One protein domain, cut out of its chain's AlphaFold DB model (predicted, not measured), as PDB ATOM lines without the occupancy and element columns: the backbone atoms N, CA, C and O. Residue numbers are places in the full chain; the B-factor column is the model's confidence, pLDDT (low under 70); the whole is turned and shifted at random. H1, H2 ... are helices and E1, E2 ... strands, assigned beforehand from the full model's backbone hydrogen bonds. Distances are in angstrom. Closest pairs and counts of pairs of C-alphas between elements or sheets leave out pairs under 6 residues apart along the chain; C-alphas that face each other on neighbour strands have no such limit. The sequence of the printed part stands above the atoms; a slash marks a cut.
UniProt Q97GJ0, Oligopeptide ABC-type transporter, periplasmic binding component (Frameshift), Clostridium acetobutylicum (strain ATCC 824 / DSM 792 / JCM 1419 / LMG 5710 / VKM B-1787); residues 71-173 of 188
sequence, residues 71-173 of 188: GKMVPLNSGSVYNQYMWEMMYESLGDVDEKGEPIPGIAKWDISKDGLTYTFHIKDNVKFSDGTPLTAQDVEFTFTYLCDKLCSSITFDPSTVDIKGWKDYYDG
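Overview. This is residues 71 to 173 of the 188 residues of the protein "Oligopeptide ABC-type transporter, periplasmic binding component (Frameshift)" of Clostridium acetobutylicum (strain ATCC 824 / DSM 792 / JCM 1419 / LMG 5710 / VKM B-1787) (UniProt Q97GJ0). With little regular structure, the domain is an open frame of loops: two small strand hairpins, E1 with E2 and E3 with E4, lie at one end, H1 and H2 stand separately, and H3 lies beyond the last turn of H2. The 103 printed residues, 40 in named elements, run H1 E1 E2 E3 E4 H2 H3, class mixed, each hairpin an antiparallel two-stranded sheet. The whole is compact, radius of gyration of the C-alphas 14.8 A, spanning 40 by 35 by 33 A.

Along the chain. H1, residues 81 to 88, begins with C-alpha 81 at (115.803, 111.943, 132.224). E1, residues 95 to 97, E2, 103 to 105, E3, 108 to 112, 13.2 A, and E4, 119 to 123, 12.6 A, follow. H2, residues 137 to 147, measures 15.5 A; H3, residues 167 to 171, ends with C-alpha 171 at (103.662, 89.123, 137.774).

Arrangement. H1 and H2 are apart. Within hydrogen-bond range are N 96 and O 104, 2.9 A, in hairpin E1 and E2, and N 122 and O 109, 2.8 A, in hairpin E3 and E4. The closest C-alphas of E1 and E3, Gly 95 and Ala 108, are 6.4 A apart. H2 and H3 are near each other. In H2 and H3 every O i to N i+4 pair is within range, in H1 2 of 4.

Size, cuts and confidence. The farthest C-alphas, Gly 71 and Lys 114, are 42.9 A apart. The printed part has no cut; links E4 to H2 and H2 to H3 are long. Residues 155 to 156, 159 and 162 have pLDDT under 70.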
ATOM      1  N   GLY A  71     124.247 104.940 135.287       82.56
ATOM      2  CA  GLY A  71     124.895 103.692 134.887       82.56
ATOM      3  C   GLY A  71     123.945 102.629 134.336       82.56
ATOM      4  O   GLY A  71     124.383 101.526 133.999       82.56
ATOM      5  N   LYS A  72     122.641 102.908 134.255       83.94
ATOM      6  CA  LYS A  72     121.634 101.942 133.818       83.94
ATOM      7  C   LYS A  72     121.260 102.193 132.361       83.94
ATOM      8  O   LYS A  72     120.442 103.051 132.039       83.94
ATOM      9  N   MET A  73     121.848 101.395 131.475       82.31
ATOM     10  CA  MET A  73     121.653 101.534 130.026       82.31
ATOM     11  C   MET A  73     120.436 100.780 129.487       82.31
ATOM     12  O   MET A  73     120.063 100.998 128.342       82.31
ATOM     13  N   VAL A  74     119.796  99.929 130.297       84.31
ATOM     14  CA  VAL A  74     118.506  99.319 129.944       84.31
ATOM     15  C   VAL A  74     117.406 100.356 130.192       84.31
ATOM     16  O   VAL A  74     117.205 100.703 131.363       84.31
ATOM     17  N   PRO A  75     116.669 100.808 129.153       84.38
ATOM     18  CA  PRO A  75     115.655 101.859 129.289       84.38
ATOM     19  C   PRO A  75     114.635 101.593 130.397       84.38
ATOM     20  O   PRO A  75     114.262 102.478 131.158       84.38
ATOM     21  N   LEU A  76     114.266 100.325 130.559       81.06
ATOM     22  CA  LEU A  76     113.247  99.875 131.501       81.06
ATOM     23  C   LEU A  76     113.708  99.821 132.969       81.06
ATOM     24  O   LEU A  76     112.933  99.433 133.830       81.06
ATOM     25  N   ASN A  77     114.954 100.183 133.289       81.94
ATOM     26  CA  ASN A  77     115.482 100.096 134.659       81.94
ATOM     27  C   ASN A  77     115.976 101.424 135.237       81.94
ATOM     28  O   ASN A  77     116.395 101.469 136.402       81.94
ATOM     29  N   SER A  78     115.964 102.496 134.452       80.25
ATOM     30  CA  SER A  78     116.472 103.800 134.865       80.25
ATOM     31  C   SER A  78     115.342 104.796 135.095       80.25
ATOM     32  O   SER A  78     114.280 104.733 134.487       80.25
ATOM     33  N   GLY A  79     115.588 105.708 136.034       76.75
ATOM     34  CA  GLY A  79     114.693 106.809 136.381       76.75
ATOM     35  C   GLY A  79     115.232 108.177 135.972       76.75
ATOM     36  O   GLY A  79     114.763 109.199 136.468       76.75
ATOM     37  N   SER A  80     116.292 108.201 135.166       82.25
ATOM     38  CA  SER A  80     117.038 109.405 134.821       82.25
ATOM     39  C   SER A  80     116.578 109.961 133.478       82.25
ATOM     40  O   SER A  80     116.749 109.314 132.447       82.25
ATOM     41  N   VAL A  81     116.101 111.207 133.469       80.62
ATOM     42  CA  VAL A  81     115.803 111.943 132.224       80.62
ATOM     43  C   VAL A  81     117.038 112.107 131.329       80.62
ATOM     44  O   VAL A  81     116.914 112.203 130.117       80.62
ATOM     45  N   TYR A  82     118.247 112.088 131.902       84.12
ATOM     46  CA  TYR A  82     119.485 112.179 131.124       84.12
ATOM     47  C   TYR A  82     119.763 110.902 130.328       84.12
ATOM     48  O   TYR A  82     120.298 110.976 129.225       84.12
ATOM     49  N   ASN A  83     119.378 109.739 130.862       85.25
ATOM     50  CA  ASN A  83     119.515 108.482 130.135       85.25
ATOM     51  C   ASN A  83     118.493 108.383 129.005       85.25
ATOM     52  O   ASN A  83     118.816 107.819 127.965       85.25
ATOM     53  N   GLN A  84     117.310 108.984 129.173       81.56
ATOM     54  CA  GLN A  84     116.302 109.041 128.119       81.56
ATOM     55  C   GLN A  84     116.853 109.679 126.838       81.56
ATOM     56  O   GLN A  84     116.759 109.062 125.781       81.56
ATOM     57  N   TYR A  85     117.541 110.825 126.935       84.44
ATOM     58  CA  TYR A  85     118.182 111.450 125.769       84.44
ATOM     59  C   TYR A  85     119.204 110.535 125.086       84.44
ATOM     60  O   TYR A  85     119.361 110.577 123.872       84.44
ATOM     61  N   MET A  86     119.919 109.706 125.854       85.62
ATOM     62  CA  MET A  86     120.848 108.734 125.274       85.62
ATOM     63  C   MET A  86     120.106 107.608 124.559       85.62
ATOM     64  O   MET A  86     120.504 107.223 123.464       85.62
ATOM     65  N   TRP A  87     119.026 107.089 125.143       87.38
ATOM     66  CA  TRP A  87     118.255 106.015 124.525       87.38
ATOM     67  C   TRP A  87     117.546 106.457 123.256       87.38
ATOM     68  O   TRP A  87     117.546 105.690 122.305       87.38
ATOM     69  N   GLU A  88     117.027 107.683 123.208       86.12
ATOM     70  CA  GLU A  88     116.427 108.268 121.999       86.12
ATOM     71  C   GLU A  88     117.422 108.333 120.826       86.12
ATOM     72  O   GLU A  88     117.023 108.333 119.669       86.12
ATOM     73  N   MET A  89     118.732 108.338 121.103       86.50
ATOM     74  CA  MET A  89     119.778 108.260 120.075       86.50
ATOM     75  C   MET A  89     120.227 106.824 119.752       86.50
ATOM     76  O   MET A  89     120.958 106.620 118.784       86.50
ATOM     77  N   MET A  90     119.869 105.837 120.579       89.50
ATOM     78  CA  MET A  90     120.394 104.463 120.517       89.50
ATOM     79  C   MET A  90     119.344 103.408 120.161       89.50
ATOM     80  O   MET A  90     119.700 102.353 119.633       89.50
ATOM     81  N   TYR A  91     118.082 103.655 120.495       90.62
ATOM     82  CA  TYR A  91     116.968 102.731 120.348       90.62
ATOM     83  C   TYR A  91     115.881 103.362 119.492       90.62
ATOM     84  O   TYR A  91     115.646 104.563 119.550       90.62
ATOM     85  N   GLU A  92     115.184 102.514 118.748       91.50
ATOM     86  CA  GLU A  92     114.022 102.899 117.958       91.50
ATOM     87  C   GLU A  92     112.751 102.282 118.547       91.50
ATOM     88  O   GLU A  92     112.768 101.148 119.041       91.50
ATOM     89  N   SER A  93     111.642 103.018 118.492       91.44
ATOM     90  CA  SER A  93     110.347 102.588 119.024       91.44
ATOM     91  C   SER A  93     109.485 101.903 117.956       91.44
ATOM     92  O   SER A  93     109.583 102.181 116.759       91.44
ATOM     93  N   LEU A  94     108.582 101.006 118.376       92.56
ATOM     94  CA  LEU A  94     107.587 100.417 117.463       92.56
ATOM     95  C   LEU A  94     106.671 101.491 116.856       92.56
ATOM     96  O   LEU A  94     106.344 101.433 115.670       92.56
ATOM     97  N   GLY A  95     106.295 102.467 117.676       92.31
ATOM     98  CA  GLY A  95     105.465 103.618 117.354       92.31
ATOM     99  C   GLY A  95     105.857 104.803 118.228       92.31
ATOM    100  O   GLY A  95     106.504 104.629 119.261       92.31
ATOM    101  N   ASP A  96     105.458 105.990 117.803       91.62
ATOM    102  CA  ASP A  96     105.701 107.252 118.498       91.62
ATOM    103  C   ASP A  96     104.405 108.078 118.545       91.62
ATOM    104  O   ASP A  96     103.353 107.601 118.115       91.62
ATOM    105  N   VAL A  97     104.458 109.299 119.065       92.06
ATOM    106  CA  VAL A  97     103.345 110.254 119.080       92.06
ATOM    107  C   VAL A  97     103.743 111.551 118.383       92.06
ATOM    108  O   VAL A  97     104.868 112.025 118.515       92.06
ATOM    109  N   ASP A  98     102.827 112.135 117.615       94.25
ATOM    110  CA  ASP A  98     103.062 113.427 116.969       94.25
ATOM    111  C   ASP A  98     102.834 114.616 117.926       94.25
ATOM    112  O   ASP A  98     102.458 114.463 119.089       94.25
ATOM    113  N   GLU A  99     103.025 115.841 117.426       95.12
ATOM    114  CA  GLU A  99     102.829 117.081 118.198       95.12
ATOM    115  C   GLU A  99     101.393 117.270 118.728       95.12
ATOM    116  O   GLU A  99     101.159 118.104 119.605       95.12
ATOM    117  N   LYS A 100     100.420 116.527 118.191       96.31
ATOM    118  CA  LYS A 100      99.017 116.542 118.622       96.31
ATOM    119  C   LYS A 100      98.710 115.421 119.615       96.31
ATOM    120  O   LYS A 100      97.597 115.379 120.133       96.31
ATOM    121  N   GLY A 101      99.684 114.557 119.906       92.62
ATOM    122  CA  GLY A 101      99.524 113.373 120.742       92.62
ATOM    123  C   GLY A 101      98.894 112.192 120.007       92.62
ATOM    124  O   GLY A 101      98.463 111.242 120.658       92.62
ATOM    125  N   GLU A 102      98.819 112.237 118.676       94.38
ATOM    126  CA  GLU A 102      98.283 111.138 117.878       94.38
ATOM    127  C   GLU A 102      99.376 110.093 117.625       94.38
ATOM    128  O   GLU A 102     100.516 110.456 117.320       94.38
ATOM    129  N   PRO A 103      99.066 108.790 117.725       91.12
ATOM    130  CA  PRO A 103     100.063 107.752 117.544       91.12
ATOM    131  C   PRO A 103     100.484 107.637 116.071       91.12
ATOM    132  O   PRO A 103      99.651 107.551 115.166       91.12
ATOM    133  N   ILE A 104     101.793 107.576 115.833       95.38
ATOM    134  CA  ILE A 104     102.418 107.484 114.512       95.38
ATOM    135  C   ILE A 104     103.363 106.271 114.403       95.38
ATOM    136  O   ILE A 104     103.932 105.828 115.400       95.38
ATOM    137  N   PRO A 105     103.553 105.698 113.198       94.88
ATOM    138  CA  PRO A 105     104.448 104.557 112.997       94.88
ATOM    139  C   PRO A 105     105.927 104.879 113.259       94.88
ATOM    140  O   PRO A 105     106.465 105.814 112.669       94.88
ATOM    141  N   GLY A 106     106.595 104.035 114.048       94.62
ATOM    142  CA  GLY A 106     108.047 104.027 114.238       94.62
ATOM    143  C   GLY A 106     108.682 102.986 113.319       94.62
ATOM    144  O   GLY A 106     108.550 103.053 112.091       94.62
ATOM    145  N   ILE A 107     109.337 101.967 113.883       95.31
ATOM    146  CA  ILE A 107     109.813 100.802 113.115       95.31
ATOM    147  C   ILE A 107     108.710  99.798 112.761       95.31
ATOM    148  O   ILE A 107     108.977  98.851 112.024       95.31
ATOM    149  N   ALA A 108     107.481 100.001 113.236       94.12
ATOM    150  CA  ALA A 108     106.340  99.158 112.912       94.12
ATOM    151  C   ALA A 108     105.111  99.982 112.503       94.12
ATOM    152  O   ALA A 108     104.959 101.148 112.864       94.12
ATOM    153  N   LYS A 109     104.215  99.349 111.745       92.62
ATOM    154  CA  LYS A 109     102.808  99.762 111.611       92.62
ATOM    155  C   LYS A 109     101.943  98.810 112.420       92.62
ATOM    156  O   LYS A 109     102.423  97.739 112.780       92.62
ATOM    157  N   TRP A 110     100.684  99.151 112.675       92.31
ATOM    158  CA  TRP A 110      99.794  98.223 113.365       92.31
ATOM    159  C   TRP A 110      98.349  98.262 112.883       92.31
ATOM    160  O   TRP A 110      97.857  99.293 112.427       92.31
ATOM    161  N   ASP A 111      97.683  97.122 113.041       89.25
ATOM    162  CA  ASP A 111      96.238  96.966 112.919       89.25
ATOM    163  C   ASP A 111      95.612  96.807 114.306       89.25
ATOM    164  O   ASP A 111      96.218  96.229 115.212       89.25
ATOM    165  N   ILE A 112      94.379  97.288 114.464       88.06
ATOM    166  CA  ILE A 112      93.609  97.166 115.706       88.06
ATOM    167  C   ILE A 112      92.344  96.357 115.415       88.06
ATOM    168  O   ILE A 112      91.627  96.622 114.445       88.06
ATOM    169  N   SER A 113      92.056  95.355 116.245       88.25
ATOM    170  CA  SER A 113      90.822  94.571 116.155       88.25
ATOM    171  C   SER A 113      89.573  95.420 116.400       88.25
ATOM    172  O   SER A 113      89.605  96.476 117.023       88.25
ATOM    173  N   LYS A 114      88.415  94.909 115.960       93.06
ATOM    174  CA  LYS A 114      87.120  95.596 116.120       93.06
ATOM    175  C   LYS A 114      86.731  95.870 117.577       93.06
ATOM    176  O   LYS A 114      85.969  96.796 117.820       93.06
ATOM    177  N   ASP A 115      87.199  95.048 118.514       87.44
ATOM    178  CA  ASP A 115      86.962  95.218 119.951       87.44
ATOM    179  C   ASP A 115      87.999  96.130 120.631       87.44
ATOM    180  O   ASP A 115      87.847  96.435 121.809       87.44
ATOM    181  N   GLY A 116      89.032  96.579 119.909       84.94
ATOM    182  CA  GLY A 116      90.089  97.442 120.439       84.94
ATOM    183  C   GLY A 116      91.072  96.744 121.381       84.94
ATOM    184  O   GLY A 116      91.927  97.412 121.955       84.94
ATOM    185  N   LEU A 117      90.967  95.423 121.558       83.06
ATOM    186  CA  LEU A 117      91.747  94.672 122.552       83.06
ATOM    187  C   LEU A 117      92.957  93.948 121.962       83.06
ATOM    188  O   LEU A 117      93.744  93.358 122.700       83.06
ATOM    189  N   THR A 118      93.091  93.942 120.637       83.56
ATOM    190  CA  THR A 118      94.147  93.218 119.936       83.56
ATOM    191  C   THR A 118      94.861  94.147 118.966       83.56
ATOM    192  O   THR A 118      94.244  94.675 118.042       83.56
ATOM    193  N   TYR A 119      96.167  94.310 119.174       86.06
ATOM    194  CA  TYR A 119      97.056  95.093 118.321       86.06
ATOM    195  C   TYR A 119      97.995  94.149 117.579       86.06
ATOM    196  O   TYR A 119      98.682  93.341 118.209       86.06
ATOM    197  N   THR A 120      98.034  94.266 116.254       87.94
ATOM    198  CA  THR A 120      98.958  93.515 115.405       87.94
ATOM    199  C   THR A 120     100.022  94.430 114.858       87.94
ATOM    200  O   THR A 120      99.705  95.273 114.031       87.94
ATOM    201  N   PHE A 121     101.268  94.269 115.305       89.75
ATOM    202  CA  PHE A 121     102.393  95.050 114.800       89.75
ATOM    203  C   PHE A 121     103.040  94.355 113.604       89.75
ATOM    204  O   PHE A 121     103.334  93.168 113.660       89.75
ATOM    205  N   HIS A 122     103.315  95.129 112.562       92.12
ATOM    206  CA  HIS A 122     104.042  94.733 111.362       92.12
ATOM    207  C   HIS A 122     105.376  95.474 111.357       92.12
ATOM    208  O   HIS A 122     105.416  96.683 111.093       92.12
ATOM    209  N   ILE A 123     106.457  94.778 111.706       92.75
ATOM    210  CA  ILE A 123     107.808  95.355 111.759       92.75
ATOM    211  C   ILE A 123     108.296  95.604 110.325       92.75
ATOM    212  O   ILE A 123     108.083  94.781 109.439       92.75
ATOM    213  N   LYS A 124     108.945  96.748 110.085       93.75
ATOM    214  CA  LYS A 124     109.566  97.059 108.790       93.75
ATOM    215  C   LYS A 124     110.582  95.978 108.395       93.75
ATOM    216  O   LYS A 124     111.314  95.451 109.232       93.75
ATOM    217  N   ASP A 125     110.686  95.718 107.097       92.06
ATOM    218  CA  ASP A 125     111.673  94.775 106.575       92.06
ATOM    219  C   ASP A 125     113.108  95.219 106.888       92.06
ATOM    220  O   ASP A 125     113.442  96.405 106.838       92.06
ATOM    221  N   ASN A 126     113.986  94.240 107.123       93.06
ATOM    222  CA  ASN A 126     115.429  94.430 107.311       93.06
ATOM    223  C   ASN A 126     115.833  95.318 108.503       93.06
ATOM    224  O   ASN A 126     116.957  95.827 108.516       93.06
ATOM    225  N   VAL A 127     114.973  95.475 109.513       96.00
ATOM    226  CA  VAL A 127     115.372  96.085 110.790       96.00
ATOM    227  C   VAL A 127     116.378  95.170 111.489       96.00
ATOM    228  O   VAL A 127     116.179  93.959 111.599       96.00
ATOM    229  N   LYS A 128     117.495  95.752 111.928       96.56
ATOM    230  CA  LYS A 128     118.610  95.046 112.561       96.56
ATOM    231  C   LYS A 128     119.093  95.820 113.772       96.56
ATOM    232  O   LYS A 128     119.068  97.050 113.776       96.56
ATOM    233  N   PHE A 129     119.595  95.090 114.753       96.44
ATOM    234  CA  PHE A 129     120.398  95.651 115.823       96.44
ATOM    235  C   PHE A 129     121.749  96.145 115.287       96.44
ATOM    236  O   PHE A 129     122.164  95.827 114.168       96.44
ATOM    237  N   SER A 130     122.455  96.929 116.100       95.31
ATOM    238  CA  SER A 130     123.750  97.521 115.739       95.31
ATOM    239  C   SER A 130     124.860  96.490 115.486       95.31
ATOM    240  O   SER A 130     125.841  96.809 114.819       95.31
ATOM    241  N   ASP A 131     124.701  95.253 115.966       96.69
ATOM    242  CA  ASP A 131     125.593  94.118 115.695       96.69
ATOM    243  C   ASP A 131     125.268  93.378 114.379       96.69
ATOM    244  O   ASP A 131     125.993  92.470 113.973       96.69
ATOM    245  N   GLY A 132     124.194  93.779 113.691       97.00
ATOM    246  CA  GLY A 132     123.716  93.180 112.449       97.00
ATOM    247  C   GLY A 132     122.692  92.056 112.626       97.00
ATOM    248  O   GLY A 132     122.160  91.584 111.614       97.00
ATOM    249  N   THR A 133     122.380  91.648 113.859       97.81
ATOM    250  CA  THR A 133     121.344  90.648 114.145       97.81
ATOM    251  C   THR A 133     119.969  91.192 113.731       97.81
ATOM    252  O   THR A 133     119.648  92.335 114.061       97.81
ATOM    253  N   PRO A 134     119.142  90.433 112.986       96.81
ATOM    254  CA  PRO A 134     117.787  90.863 112.643       96.81
ATOM    255  C   PRO A 134     116.918  91.052 113.886       96.81
ATOM    256  O   PRO A 134     116.961  90.222 114.790       96.81
ATOM    257  N   LEU A 135     116.099  92.104 113.897       95.00
ATOM    258  CA  LEU A 135     115.034  92.250 114.884       95.00
ATOM    259  C   LEU A 135     113.897  91.279 114.551       95.00
ATOM    260  O   LEU A 135     113.441  91.220 113.408       95.00
ATOM    261  N   THR A 136     113.414  90.552 115.554       91.38
ATOM    262  CA  THR A 136     112.332  89.576 115.414       91.38
ATOM    263  C   THR A 136     111.149  89.892 116.328       91.38
ATOM    264  O   THR A 136     111.254  90.661 117.287       91.38
ATOM    265  N   ALA A 137     110.001  89.265 116.059       88.25
ATOM    266  CA  ALA A 137     108.829  89.365 116.927       88.25
ATOM    267  C   ALA A 137     109.119  88.874 118.360       88.25
ATOM    268  O   ALA A 137     108.536  89.384 119.314       88.25
ATOM    269  N   GLN A 138     110.045  87.924 118.521       89.50
ATOM    270  CA  GLN A 138     110.457  87.384 119.815       89.50
ATOM    271  C   GLN A 138     111.201  88.418 120.668       89.50
ATOM    272  O   GLN A 138     111.040  88.426 121.884       89.50
ATOM    273  N   ASP A 139     111.977  89.316 120.056       91.75
ATOM    274  CA  ASP A 139     112.669  90.394 120.778       91.75
ATOM    275  C   ASP A 139     111.670  91.432 121.314       91.75
ATOM    276  O   ASP A 139     111.798  91.955 122.428       91.75
ATOM    277  N   VAL A 140     110.620  91.694 120.532       89.81
ATOM    278  CA  VAL A 140     109.499  92.539 120.949       89.81
ATOM    279  C   VAL A 140     108.713  91.868 122.078       89.81
ATOM    280  O   VAL A 140     108.495  92.486 123.120       89.81
ATOM    281  N   GLU A 141     108.340  90.594 121.918       86.75
ATOM    282  CA  GLU A 141     107.669  89.800 122.957       86.75
ATOM    283  C   GLU A 141     108.482  89.778 124.257       86.75
ATOM    284  O   GLU A 141     107.925  89.999 125.335       86.75
ATOM    285  N   PHE A 142     109.800  89.578 124.164       88.50
ATOM    286  CA  PHE A 142     110.709  89.632 125.305       88.50
ATOM    287  C   PHE A 142     110.608  90.973 126.037       88.50
ATOM    288  O   PHE A 142     110.484  90.990 127.259       88.50
ATOM    289  N   THR A 143     110.605  92.088 125.304       87.25
ATOM    290  CA  THR A 143     110.527  93.438 125.881       87.25
ATOM    291  C   THR A 143     109.225  93.639 126.663       87.25
ATOM    292  O   THR A 143     109.259  94.068 127.816       87.25
ATOM    293  N   PHE A 144     108.076  93.264 126.088       85.00
ATOM    294  CA  PHE A 144     106.779  93.360 126.772       85.00
ATOM    295  C   PHE A 144     106.635  92.383 127.941       85.00
ATOM    296  O   PHE A 144     106.004  92.702 128.949       85.00
ATOM    297  N   THR A 145     107.243  91.205 127.835       84.56
ATOM    298  CA  THR A 145     107.274  90.237 128.933       84.56
ATOM    299  C   THR A 145     108.119  90.768 130.085       84.56
ATOM    300  O   THR A 145     107.683  90.734 131.234       84.56
ATOM    301  N   TYR A 146     109.290  91.331 129.778       85.19
ATOM    302  CA  TYR A 146     110.169  91.934 130.769       85.19
ATOM    303  C   TYR A 146     109.490  93.100 131.487       85.19
ATOM    304  O   TYR A 146     109.584  93.177 132.705       85.19
ATOM    305  N   LEU A 147     108.729  93.941 130.776       82.75
ATOM    306  CA  LEU A 147     107.913  95.001 131.383       82.75
ATOM    307  C   LEU A 147     106.971  94.482 132.480       82.75
ATOM    308  O   LEU A 147     106.754  95.181 133.464       82.75
ATOM    309  N   CYS A 148     106.434  93.270 132.332       82.50
ATOM    310  CA  CYS A 148     105.518  92.657 133.296       82.50
ATOM    311  C   CYS A 148     106.235  91.871 134.412       82.50
ATOM    312  O   CYS A 148     105.574  91.307 135.285       82.50
ATOM    313  N   ASP A 149     107.566  91.786 134.382       83.69
ATOM    314  CA  ASP A 149     108.364  90.982 135.306       83.69
ATOM    315  C   ASP A 149     108.709  91.736 136.596       83.69
ATOM    316  O   ASP A 149     108.947  92.942 136.588       83.69
ATOM    317  N   LYS A 150     108.825  91.018 137.720       81.38
ATOM    318  CA  LYS A 150     109.280  91.596 139.002       81.38
ATOM    319  C   LYS A 150     110.713  92.132 138.939       81.38
ATOM    320  O   LYS A 150     111.104  92.924 139.793       81.38
ATOM    321  N   LEU A 151     111.513  91.651 137.988       79.94
ATOM    322  CA  LEU A 151     112.865  92.133 137.721       79.94
ATOM    323  C   LEU A 151     112.878  93.494 137.022       79.94
ATOM    324  O   LEU A 151     113.918  94.156 137.036       79.94
ATOM    325  N   CYS A 152     111.766  93.910 136.410       78.69
ATOM    326  CA  CYS A 152     111.622  95.265 135.906       78.69
ATOM    327  C   CYS A 152     111.511  96.211 137.100       78.69
ATOM    328  O   CYS A 152     110.524  96.224 137.832       78.69
ATOM    329  N   SER A 153     112.566  96.990 137.313       72.31
ATOM    330  CA  SER A 153     112.644  97.974 138.399       72.31
ATOM    331  C   SER A 153     112.283  99.382 137.925       72.31
ATOM    332  O   SER A 153     112.715 100.369 138.527       72.31
ATOM    333  N   SER A 154     111.536  99.473 136.820       70.31
ATOM    334  CA  SER A 154     111.135 100.745 136.238       70.31
ATOM    335  C   SER A 154     110.361 101.569 137.256       70.31
ATOM    336  O   SER A 154     109.354 101.125 137.800       70.31
ATOM    337  N   ILE A 155     110.816 102.797 137.497       67.25
ATOM    338  CA  ILE A 155     110.019 103.783 138.235       67.25
ATOM    339  C   ILE A 155     109.063 104.544 137.309       67.25
ATOM    340  O   ILE A 155     108.224 105.300 137.788       67.25
ATOM    341  N   THR A 156     109.233 104.396 135.992       65.12
ATOM    342  CA  THR A 156     108.498 105.139 134.960       65.12
ATOM    343  C   THR A 156     107.400 104.306 134.306       65.12
ATOM    344  O   THR A 156     106.559 104.861 133.607       65.12
ATOM    345  N   PHE A 157     107.382 102.994 134.543       71.25
ATOM    346  CA  PHE A 157     106.410 102.074 133.975       71.25
ATOM    347  C   PHE A 157     105.744 101.250 135.071       71.25
ATOM    348  O   PHE A 157     106.404 100.484 135.772       71.25
ATOM    349  N   ASP A 158     104.426 101.384 135.180       74.12
ATOM    350  CA  ASP A 158     103.584 100.532 136.010       74.12
ATOM    351  C   ASP A 158     102.817  99.564 135.088       74.12
ATOM    352  O   ASP A 158     101.986 100.020 134.296       74.12
ATOM    353  N   PRO A 159     103.049  98.241 135.176       68.25
ATOM    354  CA  PRO A 159     102.358  97.252 134.345       68.25
ATOM    355  C   PRO A 159     100.829  97.310 134.443       68.25
ATOM    356  O   PRO A 159     100.142  96.924 133.498       68.25
ATOM    357  N   SER A 160     100.284  97.831 135.550       70.19
ATOM    358  CA  SER A 160      98.841  98.012 135.722       70.19
ATOM    359  C   SER A 160      98.236  99.093 134.826       70.19
ATOM    360  O   SER A 160      97.021  99.136 134.675       70.19
ATOM    361  N   THR A 161      99.058  99.933 134.195       71.06
ATOM    362  CA  THR A 161      98.589 101.011 133.307       71.06
ATOM    363  C   THR A 161      98.364 100.568 131.862       71.06
ATOM    364  O   THR A 161      97.699 101.278 131.114       71.06
ATOM    365  N   VAL A 162      98.898  99.409 131.457       67.31
ATOM    366  CA  VAL A 162      98.869  98.948 130.051       67.31
ATOM    367  C   VAL A 162      97.822  97.853 129.816       67.31
ATOM    368  O   VAL A 162      97.579  97.471 128.677       67.31
ATOM    369  N   ASP A 163      97.180  97.345 130.878       74.88
ATOM    370  CA  ASP A 163      96.089  96.352 130.827       74.88
ATOM    371  C   ASP A 163      96.353  95.153 129.894       74.88
ATOM    372  O   ASP A 163      95.458  94.542 129.305       74.88
ATOM    373  N   ILE A 164      97.622  94.758 129.806       80.12
ATOM    374  CA  ILE A 164      98.066  93.608 129.029       80.12
ATOM    375  C   ILE A 164      97.390  92.337 129.551       80.12
ATOM    376  O   ILE A 164      97.573  91.921 130.696       80.12
ATOM    377  N   LYS A 165      96.634  91.643 128.699       82.06
ATOM    378  CA  LYS A 165      95.965  90.407 129.114       82.06
ATOM    379  C   LYS A 165      96.972  89.396 129.687       82.06
ATOM    380  O   LYS A 165      97.871  88.941 128.987       82.06
ATOM    381  N   GLY A 166      96.773  89.012 130.950       81.19
ATOM    382  CA  GLY A 166      97.610  88.038 131.662       81.19
ATOM    383  C   GLY A 166      98.807  88.625 132.421       81.19
ATOM    384  O   GLY A 166      99.481  87.869 133.121       81.19
ATOM    385  N   TRP A 167      99.047  89.946 132.365       81.94
ATOM    386  CA  TRP A 167     100.200  90.578 133.030       81.94
ATOM    387  C   TRP A 167     100.245  90.275 134.532       81.94
ATOM    388  O   TRP A 167     101.303  89.974 135.078       81.94
ATOM    389  N   LYS A 168      99.087  90.296 135.206       83.12
ATOM    390  CA  LYS A 168      99.001  90.093 136.655       83.12
ATOM    391  C   LYS A 168      99.300  88.656 137.075       83.12
ATOM    392  O   LYS A 168      99.946  88.451 138.098       83.12
ATOM    393  N   ASP A 169      98.845  87.669 136.308       84.12
ATOM    394  CA  ASP A 169      99.123  86.260 136.607       84.12
ATOM    395  C   ASP A 169     100.603  85.933 136.380       84.12
ATOM    396  O   ASP A 169     101.194  85.190 137.171       84.12
ATOM    397  N   TYR A 170     101.215  86.541 135.356       82.25
ATOM    398  CA  TYR A 170     102.660  86.502 135.142       82.25
ATOM    399  C   TYR A 170     103.409  87.146 136.316       82.25
ATOM    400  O   TYR A 170     104.222  86.488 136.965       82.25
ATOM    401  N   TYR A 171     103.057  88.388 136.664       82.25
ATOM    402  CA  TYR A 171     103.662  89.123 137.774       82.25
ATOM    403  C   TYR A 171     103.509  88.383 139.110       82.25
ATOM    404  O   TYR A 171     104.453  88.297 139.883       82.25
ATOM    405  N   ASP A 172     102.353  87.786 139.402       85.88
ATOM    406  CA  ASP A 172     102.117  87.043 140.646       85.88
ATOM    407  C   ASP A 172     102.830  85.671 140.673       85.88
ATOM    408  O   ASP A 172     102.838  85.013 141.715       85.88
ATOM    409  N   GLY A 173     103.446  85.234 139.567       82.00
ATOM    410  CA  GLY A 173     104.084  83.920 139.438       82.00
ATOM    411  C   GLY A 173     103.089  82.758 139.356       82.00
ATOM    412  O   GLY A 173     103.442  81.622 139.665       82.00
TER     413      GLY A 173